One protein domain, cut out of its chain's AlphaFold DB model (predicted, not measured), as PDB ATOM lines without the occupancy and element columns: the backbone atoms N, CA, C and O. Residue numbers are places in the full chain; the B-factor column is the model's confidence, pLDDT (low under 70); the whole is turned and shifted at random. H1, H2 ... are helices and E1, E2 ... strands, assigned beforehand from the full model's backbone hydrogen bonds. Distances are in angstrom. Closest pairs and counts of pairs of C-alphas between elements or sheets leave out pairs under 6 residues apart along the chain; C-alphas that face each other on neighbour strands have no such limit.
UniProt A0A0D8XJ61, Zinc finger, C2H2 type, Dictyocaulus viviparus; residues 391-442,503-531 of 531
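Overview. This is residues 391 to 442 and 503 to 531 of the 531 residues of the protein "Zinc finger, C2H2 type" of Dictyocaulus viviparus (UniProt A0A0D8XJ61). A small sheet with H1 over one face and the other face bare makes a head, from which H2 and H3 reach away as an open V. The printed part has 81 residues, with three helices and three strands in the order E1 H1 E2 H2 H3 E3. The sheet, E1 E3 E2, is antiparallel; the class is mixed. The whole is loose, radius of gyration of the C-alphas 16.9 A, spanning 52 by 26 by 16 A.

Along the chain. E1, residues 392 to 394, begins at (-13.557, 2.868, 87.092). H1 is 399 to 411, 18.3 A; E2 417 to 421; H2 425 to 441, 24.5 A; H3 503 to 520, 25.7 A. E3, 525 to 529, ends at (-15.197, 5.834, 82.855).

Arrangement. H1 is on the sheet, height 10.1 A, along the strands. N 394 and O 527, 3.3 A, and N 420 and O 526, 3.0 A, are within hydrogen-bond range, as is every O i to N i+4 pair in H1, H2 and H3. H2 and H3 are near each other.

Size, cuts and confidence. Residues 443 to 502 are cut out, a 19.6 A gap. Residues 514 to 531 are under pLDDT 70.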
ATOM      1  N   TYR A 391     -15.100  -0.699  84.195       75.00
ATOM      2  CA  TYR A 391     -15.471   0.638  84.653       75.00
ATOM      3  C   TYR A 391     -14.675   1.035  85.898       75.00
ATOM      4  O   TYR A 391     -14.587   0.273  86.864       75.00
ATOM      5  N   ALA A 392     -14.121   2.246  85.897       77.69
ATOM      6  CA  ALA A 392     -13.557   2.868  87.092       77.69
ATOM      7  C   ALA A 392     -14.520   3.936  87.614       77.69
ATOM      8  O   ALA A 392     -14.955   4.804  86.855       77.69
ATOM      9  N   VAL A 393     -14.833   3.866  88.910       84.00
ATOM     10  CA  VAL A 393     -15.659   4.863  89.592       84.00
ATOM     11  C   VAL A 393     -14.762   5.771  90.421       84.00
ATOM     12  O   VAL A 393     -14.085   5.306  91.339       84.00
ATOM     13  N   VAL A 394     -14.752   7.063  90.096       88.62
ATOM     14  CA  VAL A 394     -13.968   8.080  90.810       88.62
ATOM     15  C   VAL A 394     -14.922   9.112  91.391       88.62
ATOM     16  O   VAL A 394     -15.801   9.620  90.698       88.62
ATOM     17  N   ALA A 395     -14.757   9.419  92.673       89.50
ATOM     18  CA  ALA A 395     -15.475  10.511  93.311       89.50
ATOM     19  C   ALA A 395     -14.657  11.795  93.207       89.50
ATOM     20  O   ALA A 395     -13.461  11.801  93.507       89.50
ATOM     21  N   ILE A 396     -15.316  12.873  92.794       94.56
ATOM     22  CA  ILE A 396     -14.705  14.184  92.602       94.56
ATOM     23  C   ILE A 396     -15.531  15.199  93.389       94.56
ATOM     24  O   ILE A 396     -16.751  15.231  93.263       94.56
ATOM     25  N   ASN A 397     -14.884  16.001  94.233       88.50
ATOM     26  CA  ASN A 397     -15.595  16.815  95.223       88.50
ATOM     27  C   ASN A 397     -15.826  18.261  94.768       88.50
ATOM     28  O   ASN A 397     -16.568  18.992  95.423       88.50
ATOM     29  N   SER A 398     -15.206  18.683  93.665       93.38
ATOM     30  CA  SER A 398     -15.318  20.045  93.143       93.38
ATOM     31  C   SER A 398     -15.398  20.082  91.618       93.38
ATOM     32  O   SER A 398     -14.839  19.230  90.930       93.38
ATOM     33  N   GLU A 399     -16.062  21.109  91.095       92.44
ATOM     34  CA  GLU A 399     -16.188  21.356  89.653       92.44
ATOM     35  C   GLU A 399     -14.817  21.623  88.999       92.44
ATOM     36  O   GLU A 399     -14.537  21.145  87.902       92.44
ATOM     37  N   GLU A 400     -13.894  22.278  89.713       93.62
ATOM     38  CA  GLU A 400     -12.517  22.469  89.238       93.62
ATOM     39  C   GLU A 400     -11.744  21.148  89.108       93.62
ATOM     40  O   GLU A 400     -10.979  20.959  88.160       93.62
ATOM     41  N   GLU A 401     -11.901  20.228  90.065       92.88
ATOM     42  CA  GLU A 401     -11.304  18.891  89.970       92.88
ATOM     43  C   GLU A 401     -11.964  18.068  88.864       92.88
ATOM     44  O   GLU A 401     -11.279  17.295  88.198       92.88
ATOM     45  N   GLN A 402     -13.265  18.261  88.635       94.69
ATOM     46  CA  GLN A 402     -14.004  17.601  87.564       94.69
ATOM     47  C   GLN A 402     -13.447  18.006  86.200       94.69
ATOM     48  O   GLN A 402     -13.179  17.144  85.363       94.69
ATOM     49  N   GLN A 403     -13.192  19.301  86.008       94.44
ATOM     50  CA  GLN A 403     -12.608  19.821  84.779       94.44
ATOM     51  C   GLN A 403     -11.162  19.345  84.587       94.44
ATOM     52  O   GLN A 403     -10.826  18.823  83.528       94.44
ATOM     53  N   LYS A 404     -10.329  19.395  85.639       95.38
ATOM     54  CA  LYS A 404      -8.957  18.847  85.601       95.38
ATOM     55  C   LYS A 404      -8.935  17.352  85.278       95.38
ATOM     56  O   LYS A 404      -8.051  16.896  84.557       95.38
ATOM     57  N   PHE A 405      -9.880  16.586  85.821       94.69
ATOM     58  CA  PHE A 405     -10.003  15.158  85.547       94.69
ATOM     59  C   PHE A 405     -10.460  14.900  84.109       94.69
ATOM     60  O   PHE A 405      -9.878  14.051  83.438       94.69
ATOM     61  N   GLY A 406     -11.435  15.666  83.612       94.06
ATOM     62  CA  GLY A 406     -11.858  15.624  82.210       94.06
ATOM     63  C   GLY A 406     -10.693  15.879  81.254       94.06
ATOM     64  O   GLY A 406     -10.427  15.058  80.377       94.06
ATOM     65  N   ASP A 407      -9.924  16.944  81.491       93.81
ATOM     66  CA  ASP A 407      -8.744  17.279  80.689       93.81
ATOM     67  C   ASP A 407      -7.680  16.171  80.741       93.81
ATOM     68  O   ASP A 407      -7.077  15.826  79.723       93.81
ATOM     69  N   LEU A 408      -7.445  15.575  81.917       95.06
ATOM     70  CA  LEU A 408      -6.495  14.472  82.083       95.06
ATOM     71  C   LEU A 408      -6.909  13.234  81.270       95.06
ATOM     72  O   LEU A 408      -6.064  12.612  80.620       95.06
ATOM     73  N   MET A 409      -8.194  12.880  81.304       93.50
ATOM     74  CA  MET A 409      -8.729  11.710  80.607       93.50
ATOM     75  C   MET A 409      -8.722  11.908  79.088       93.50
ATOM     76  O   MET A 409      -8.248  11.024  78.371       93.50
ATOM     77  N   MET A 410      -9.113  13.093  78.608       89.25
ATOM     78  CA  MET A 410      -9.051  13.446  77.184       89.25
ATOM     79  C   MET A 410      -7.609  13.432  76.659       89.25
ATOM     80  O   MET A 410      -7.331  12.840  75.618       89.25
ATOM     81  N   ASN A 411      -6.657  13.991  77.418       91.94
ATOM     82  CA  ASN A 411      -5.231  13.942  77.072       91.94
ATOM     83  C   ASN A 411      -4.647  12.520  77.098       91.94
ATOM     84  O   ASN A 411      -3.625  12.259  76.464       91.94
ATOM     85  N   SER A 412      -5.288  11.601  77.821       90.19
ATOM     86  CA  SER A 412      -4.901  10.189  77.897       90.19
ATOM     87  C   SER A 412      -5.596   9.314  76.846       90.19
ATOM     88  O   SER A 412      -5.353   8.109  76.817       90.19
ATOM     89  N   GLY A 413      -6.425   9.901  75.973       91.12
ATOM     90  CA  GLY A 413      -7.105   9.204  74.879       91.12
ATOM     91  C   GLY A 413      -8.446   8.564  75.245       91.12
ATOM     92  O   GLY A 413      -8.972   7.800  74.439       91.12
ATOM     93  N   TYR A 414      -9.012   8.863  76.418       91.62
ATOM     94  CA  TYR A 414     -10.354   8.404  76.786       91.62
ATOM     95  C   TYR A 414     -11.389   9.422  76.310       91.62
ATOM     96  O   TYR A 414     -11.410  10.552  76.795       91.62
ATOM     97  N   SER A 415     -12.244   9.024  75.368       85.75
ATOM     98  CA  SER A 415     -13.294   9.886  74.809       85.75
ATOM     99  C   SER A 415     -14.643   9.782  75.530       85.75
ATOM    100  O   SER A 415     -15.465  10.679  75.379       85.75
ATOM    101  N   ASP A 416     -14.871   8.728  76.322       86.12
ATOM    102  CA  ASP A 416     -16.162   8.428  76.965       86.12
ATOM    103  C   ASP A 416     -16.105   8.561  78.499       86.12
ATOM    104  O   ASP A 416     -16.221   7.592  79.253       86.12
ATOM    105  N   VAL A 417     -15.938   9.792  78.988       90.81
ATOM    106  CA  VAL A 417     -16.053  10.100  80.424       90.81
ATOM    107  C   VAL A 417     -17.431  10.689  80.709       90.81
ATOM    108  O   VAL A 417     -17.770  11.757  80.200       90.81
ATOM    109  N   LYS A 418     -18.228  10.013  81.548       91.00
ATOM    110  CA  LYS A 418     -19.553  10.496  81.968       91.00
ATOM    111  C   LYS A 418     -19.521  10.968  83.415       91.00
ATOM    112  O   LYS A 418     -19.175  10.214  84.326       91.00
ATOM    113  N   PHE A 419     -19.936  12.213  83.619       90.62
ATOM    114  CA  PHE A 419     -20.095  12.811  84.938       90.62
ATOM    115  C   PHE A 419     -21.563  12.760  85.356       90.62
ATOM    116  O   PHE A 419     -22.430  13.216  84.611       90.62
ATOM    117  N   PHE A 420     -21.840  12.222  86.544       86.56
ATOM    118  CA  PHE A 420     -23.180  12.214  87.119       86.56
ATOM    119  C   PHE A 420     -23.252  13.196  88.285       86.56
ATOM    120  O   PHE A 420     -22.530  13.069  89.279       86.56
ATOM    121  N   ASP A 421     -24.160  14.163  88.165       83.69
ATOM    122  CA  ASP A 421     -24.505  15.066  89.255       83.69
ATOM    123  C   ASP A 421     -25.455  14.361  90.235       83.69
ATOM    124  O   ASP A 421     -26.623  14.092  89.919       83.69
ATOM    125  N   LEU A 422     -24.965  14.053  91.442       74.56
ATOM    126  CA  LEU A 422     -25.800  13.446  92.487       74.56
ATOM    127  C   LEU A 422     -26.775  14.457  93.112       74.56
ATOM    128  O   LEU A 422     -27.617  14.069  93.917       74.56
ATOM    129  N   LYS A 423     -26.732  15.739  92.727       75.25
ATOM    130  CA  LYS A 423     -27.771  16.722  93.070       75.25
ATOM    131  C   LYS A 423     -29.019  16.600  92.194       75.25
ATOM    132  O   LYS A 423     -30.001  17.303  92.454       75.25
ATOM    133  N   SER A 424     -29.005  15.734  91.175       72.81
ATOM    134  CA  SER A 424     -30.170  15.501  90.320       72.81
ATOM    135  C   SER A 424     -31.383  15.021  91.132       72.81
ATOM    136  O   SER A 424     -31.261  14.337  92.152       72.81
ATOM    137  N   SER A 425     -32.584  15.409  90.687       68.06
ATOM    138  CA  SER A 425     -33.869  15.101  91.338       68.06
ATOM    139  C   SER A 425     -34.060  13.612  91.648       68.06
ATOM    140  O   SER A 425     -34.674  13.277  92.655       68.06
ATOM    141  N   PHE A 426     -33.434  12.731  90.868       66.44
ATOM    142  CA  PHE A 426     -33.442  11.284  91.066       66.44
ATOM    143  C   PHE A 426     -32.937  10.846  92.454       66.44
ATOM    144  O   PHE A 426     -33.531   9.975  93.089       66.44
ATOM    145  N   ILE A 427     -31.881  11.480  92.981       71.31
ATOM    146  CA  ILE A 427     -31.357  11.166  94.323       71.31
ATOM    147  C   ILE A 427     -32.280  11.721  95.418       71.31
ATOM    148  O   ILE A 427     -32.398  11.115  96.483       71.31
ATOM    149  N   LYS A 428     -32.992  12.830  95.165       71.62
ATOM    150  CA  LYS A 428     -34.012  13.346  96.097       71.62
ATOM    151  C   LYS A 428     -35.193  12.384  96.213       71.62
ATOM    152  O   LYS A 428     -35.675  12.168  97.323       71.62
ATOM    153  N   ASP A 429     -35.597  11.761  95.111       72.31
ATOM    154  CA  ASP A 429     -36.666  10.759  95.105       72.31
ATOM    155  C   ASP A 429     -36.230   9.471  95.820       72.31
ATOM    156  O   ASP A 429     -36.982   8.929  96.634       72.31
ATOM    157  N   LEU A 430     -34.979   9.041  95.618       62.81
ATOM    158  CA  LEU A 430     -34.397   7.901  96.331       62.81
ATOM    159  C   LEU A 430     -34.276   8.172  97.842       62.81
ATOM    160  O   LEU A 430     -34.643   7.335  98.664       62.81
ATOM    161  N   SER A 431     -33.819   9.370  98.217       69.12
ATOM    162  CA  SER A 431     -33.719   9.817  99.612       69.12
ATOM    163  C   SER A 431     -35.097   9.931 100.278       69.12
ATOM    164  O   SER A 431     -35.283   9.491 101.414       69.12
ATOM    165  N   SER A 432     -36.106  10.425  99.552       72.12
ATOM    166  CA  SER A 432     -37.505  10.462 100.000       72.12
ATOM    167  C   SER A 432     -38.064   9.053 100.235       72.12
ATOM    168  O   SER A 432     -38.684   8.802 101.269       72.12
ATOM    169  N   ALA A 433     -37.784   8.102  99.339       68.69
ATOM    170  CA  ALA A 433     -38.188   6.705  99.495       68.69
ATOM    171  C   ALA A 433     -37.519   6.037 100.711       68.69
ATOM    172  O   ALA A 433     -38.203   5.418 101.526       68.69
ATOM    173  N   VAL A 434     -36.208   6.235 100.898       68.00
ATOM    174  CA  VAL A 434     -35.469   5.731 102.071       68.00
ATOM    175  C   VAL A 434     -35.993   6.353 103.368       68.00
ATOM    176  O   VAL A 434     -36.131   5.660 104.373       68.00
ATOM    177  N   THR A 435     -36.356   7.638 103.351       70.25
ATOM    178  CA  THR A 435     -36.925   8.329 104.520       70.25
ATOM    179  C   THR A 435     -38.330   7.821 104.853       70.25
ATOM    180  O   THR A 435     -38.647   7.634 106.026       70.25
ATOM    181  N   LYS A 436     -39.159   7.515 103.846       73.19
ATOM    182  CA  LYS A 436     -40.470   6.873 104.049       73.19
ATOM    183  C   LYS A 436     -40.336   5.485 104.674       73.19
ATOM    184  O   LYS A 436     -41.060   5.185 105.617       73.19
ATOM    185  N   VAL A 437     -39.381   4.678 104.208       63.78
ATOM    186  CA  VAL A 437     -39.085   3.358 104.795       63.78
ATOM    187  C   VAL A 437     -38.569   3.507 106.227       63.78
ATOM    188  O   VAL A 437     -39.047   2.827 107.128       63.78
ATOM    189  N   ARG A 438     -37.654   4.449 106.475       62.59
ATOM    190  CA  ARG A 438     -37.131   4.733 107.817       62.59
ATOM    191  C   ARG A 438     -38.236   5.134 108.797       62.59
ATOM    192  O   ARG A 438     -38.265   4.604 109.902       62.59
ATOM    193  N   ASN A 439     -39.142   6.021 108.391       68.81
ATOM    194  CA  ASN A 439     -40.232   6.502 109.243       68.81
ATOM    195  C   ASN A 439     -41.318   5.439 109.468       68.81
ATOM    196  O   ASN A 439     -41.945   5.429 110.522       68.81
ATOM    197  N   ALA A 440     -41.515   4.523 108.516       63.78
ATOM    198  CA  ALA A 440     -42.378   3.358 108.708       63.78
ATOM    199  C   ALA A 440     -41.792   2.355 109.723       63.78
ATOM    200  O   ALA A 440     -42.540   1.643 110.385       63.78
ATOM    201  N   CYS A 441     -40.464   2.323 109.880       49.41
ATOM    202  CA  CYS A 441     -39.767   1.421 110.801       49.41
ATOM    203  C   CYS A 441     -39.539   2.003 112.210       49.41
ATOM    204  O   CYS A 441     -39.165   1.263 113.121       49.41
ATOM    205  N   THR A 442     -39.751   3.303 112.434       46.19
ATOM    206  CA  THR A 442     -39.632   3.924 113.764       46.19
ATOM    207  C   THR A 442     -40.949   3.834 114.536       46.19
ATOM    208  O   THR A 442     -41.676   4.815 114.661       46.19
ATOM    209  N   LEU A 503     -34.689 -15.273 110.645       57.50
ATOM    210  CA  LEU A 503     -33.632 -14.537 111.356       57.50
ATOM    211  C   LEU A 503     -32.453 -14.168 110.444       57.50
ATOM    212  O   LEU A 503     -31.897 -13.071 110.559       57.50
ATOM    213  N   ARG A 504     -32.093 -15.038 109.490       58.88
ATOM    214  CA  ARG A 504     -31.076 -14.734 108.467       58.88
ATOM    215  C   ARG A 504     -31.520 -13.611 107.535       58.88
ATOM    216  O   ARG A 504     -30.737 -12.696 107.288       58.88
ATOM    217  N   TYR A 505     -32.769 -13.647 107.077       64.00
ATOM    218  CA  TYR A 505     -33.327 -12.612 106.211       64.00
ATOM    219  C   TYR A 505     -33.384 -11.250 106.918       64.00
ATOM    220  O   TYR A 505     -32.943 -10.240 106.370       64.00
ATOM    221  N   ILE A 506     -33.821 -11.222 108.181       69.75
ATOM    222  CA  ILE A 506     -33.854 -10.000 108.997       69.75
ATOM    223  C   ILE A 506     -32.440  -9.432 109.190       69.75
ATOM    224  O   ILE A 506     -32.239  -8.222 109.070       69.75
ATOM    225  N   HIS A 507     -31.436 -10.281 109.426       69.25
ATOM    226  CA  HIS A 507     -30.051  -9.843 109.600       69.25
ATOM    227  C   HIS A 507     -29.431  -9.279 108.305       69.25
ATOM    228  O   HIS A 507     -28.749  -8.252 108.345       69.25
ATOM    229  N   GLU A 508     -29.691  -9.896 107.147       64.19
ATOM    230  CA  GLU A 508     -29.218  -9.385 105.851       64.19
ATOM    231  C   GLU A 508     -29.874  -8.056 105.469       64.19
ATOM    232  O   GLU A 508     -29.185  -7.122 105.050       64.19
ATOM    233  N   VAL A 509     -31.186  -7.928 105.674       78.19
ATOM    234  CA  VAL A 509     -31.909  -6.674 105.419       78.19
ATOM    235  C   VAL A 509     -31.399  -5.562 106.342       78.19
ATOM    236  O   VAL A 509     -31.182  -4.439 105.886       78.19
ATOM    237  N   SER A 510     -31.106  -5.877 107.606       74.81
ATOM    238  CA  SER A 510     -30.566  -4.918 108.582       74.81
ATOM    239  C   SER A 510     -29.169  -4.415 108.208       74.81
ATOM    240  O   SER A 510     -28.897  -3.216 108.297       74.81
ATOM    241  N   LEU A 511     -28.281  -5.309 107.757       70.25
ATOM    242  CA  LEU A 511     -26.927  -4.953 107.324       70.25
ATOM    243  C   LEU A 511     -26.926  -4.135 106.032       70.25
ATOM    244  O   LEU A 511     -26.183  -3.159 105.938       70.25
ATOM    245  N   ASN A 512     -27.776  -4.492 105.069       66.19
ATOM    246  CA  ASN A 512     -27.907  -3.749 103.820       66.19
ATOM    247  C   ASN A 512     -28.497  -2.354 104.058       66.19
ATOM    248  O   ASN A 512     -28.016  -1.379 103.483       66.19
ATOM    249  N   LEU A 513     -29.459  -2.224 104.977       70.88
ATOM    250  CA  LEU A 513     -30.020  -0.931 105.366       70.88
ATOM    251  C   LEU A 513     -28.977  -0.049 106.075       70.88
ATOM    252  O   LEU A 513     -28.841   1.128 105.741       70.88
ATOM    253  N   LEU A 514     -28.185  -0.613 106.995       67.19
ATOM    254  CA  LEU A 514     -27.060   0.081 107.640       67.19
ATOM    255  C   LEU A 514     -25.994   0.512 106.626       67.19
ATOM    256  O   LEU A 514     -25.496   1.635 106.696       67.19
ATOM    257  N   TYR A 515     -25.677  -0.347 105.656       63.81
ATOM    258  CA  TYR A 515     -24.723  -0.048 104.592       63.81
ATOM    259  C   TYR A 515     -25.221   1.084 103.683       63.81
ATOM    260  O   TYR A 515     -24.472   2.019 103.415       63.81
ATOM    261  N   SER A 516     -26.497   1.072 103.286       63.81
ATOM    262  CA  SER A 516     -27.116   2.151 102.505       63.81
ATOM    263  C   SER A 516     -27.213   3.471 103.275       63.81
ATOM    264  O   SER A 516     -26.980   4.530 102.693       63.81
ATOM    265  N   ILE A 517     -27.496   3.449 104.581       61.59
ATOM    266  CA  ILE A 517     -27.500   4.657 105.426       61.59
ATOM    267  C   ILE A 517     -26.083   5.246 105.554       61.59
ATOM    268  O   ILE A 517     -25.908   6.466 105.511       61.59
ATOM    269  N   LEU A 518     -25.053   4.402 105.657       60.47
ATOM    270  CA  LEU A 518     -23.654   4.845 105.684       60.47
ATOM    271  C   LEU A 518     -23.163   5.344 104.316       60.47
ATOM    272  O   LEU A 518     -22.352   6.266 104.262       60.47
ATOM    273  N   LEU A 519     -23.671   4.784 103.213       59.19
ATOM    274  CA  LEU A 519     -23.334   5.235 101.860       59.19
ATOM    275  C   LEU A 519     -23.984   6.577 101.505       59.19
ATOM    276  O   LEU A 519     -23.369   7.379 100.818       59.19
ATOM    277  N   THR A 520     -25.215   6.818 101.959       56.84
ATOM    278  CA  THR A 520     -25.997   8.028 101.632       56.84
ATOM    279  C   THR A 520     -25.666   9.242 102.505       56.84
ATOM    280  O   THR A 520     -26.002  10.364 102.142       56.84
ATOM    281  N   SER A 521     -25.009   9.046 103.654       47.22
ATOM    282  CA  SER A 521     -24.624  10.130 104.580       47.22
ATOM    283  C   SER A 521     -23.299  10.818 104.229       47.22
ATOM    284  O   SER A 521     -22.933  11.821 104.840       47.22
ATOM    285  N   TYR A 522     -22.603  10.323 103.213       44.28
ATOM    286  CA  TYR A 522     -21.415  10.927 102.621       44.28
ATOM    287  C   TYR A 522     -21.693  11.087 101.103       44.28
ATOM    288  O   TYR A 522     -22.589  10.433 100.593       44.28
ATOM    289  N   TRP A 523     -20.921  11.878 100.354       54.97
ATOM    290  CA  TRP A 523     -20.854  11.894  98.867       54.97
ATOM    291  C   TRP A 523     -21.816  12.813  98.077       54.97
ATOM    292  O   TRP A 523     -23.028  12.822  98.265       54.97
ATOM    293  N   SER A 524     -21.226  13.545  97.113       51.78
ATOM    294  CA  SER A 524     -21.912  14.526  96.251       51.78
ATOM    295  C   SER A 524     -21.754  14.311  94.735       51.78
ATOM    296  O   SER A 524     -22.519  14.926  94.006       51.78
ATOM    297  N   PHE A 525     -20.848  13.461  94.223       42.88
ATOM    298  CA  PHE A 525     -20.729  13.198  92.769       42.88
ATOM    299  C   PHE A 525     -20.166  11.797  92.453       42.88
ATOM    300  O   PHE A 525     -19.342  11.279  93.209       42.88
ATOM    301  N   LEU A 526     -20.592  11.205  91.326       51.03
ATOM    302  CA  LEU A 526     -20.169   9.885  90.825       51.03
ATOM    303  C   LEU A 526     -19.686  10.010  89.367       51.03
ATOM    304  O   LEU A 526     -20.388  10.578  88.532       51.03
ATOM    305  N   VAL A 527     -18.511   9.469  89.033       58.69
ATOM    306  CA  VAL A 527     -17.984   9.435  87.652       58.69
ATOM    307  C   VAL A 527     -17.825   7.991  87.206       58.69
ATOM    308  O   VAL A 527     -17.311   7.184  87.976       58.69
ATOM    309  N   ILE A 528     -18.246   7.672  85.979       58.28
ATOM    310  CA  ILE A 528     -18.054   6.356  85.353       58.28
ATOM    311  C   ILE A 528     -17.199   6.553  84.100       58.28
ATOM    312  O   ILE A 528     -17.577   7.318  83.209       58.28
ATOM    313  N   CYS A 529     -16.064   5.860  84.034       46.19
ATOM    314  CA  CYS A 529     -15.197   5.834  82.855       46.19
ATOM    315  C   CYS A 529     -15.285   4.470  82.166       46.19
ATOM    316  O   CYS A 529     -15.176   3.453  82.854       46.19
ATOM    317  N   ASP A 530     -15.450   4.469  80.845       35.22
ATOM    318  CA  ASP A 530     -15.337   3.280  79.990       35.22
ATOM    319  C   ASP A 530     -13.873   3.099  79.519       35.22
ATOM    320  O   ASP A 530     -13.148   4.093  79.383       35.22
ATOM    321  N   SER A 531     -13.411   1.852  79.348       40.03
ATOM    322  CA  SER A 531     -11.993   1.494  79.118       40.03
ATOM    323  C   SER A 531     -11.699   0.977  77.719       40.03
ATOM    324  O   SER A 531     -12.352  -0.030  77.349       40.03
TER     325      SER A 531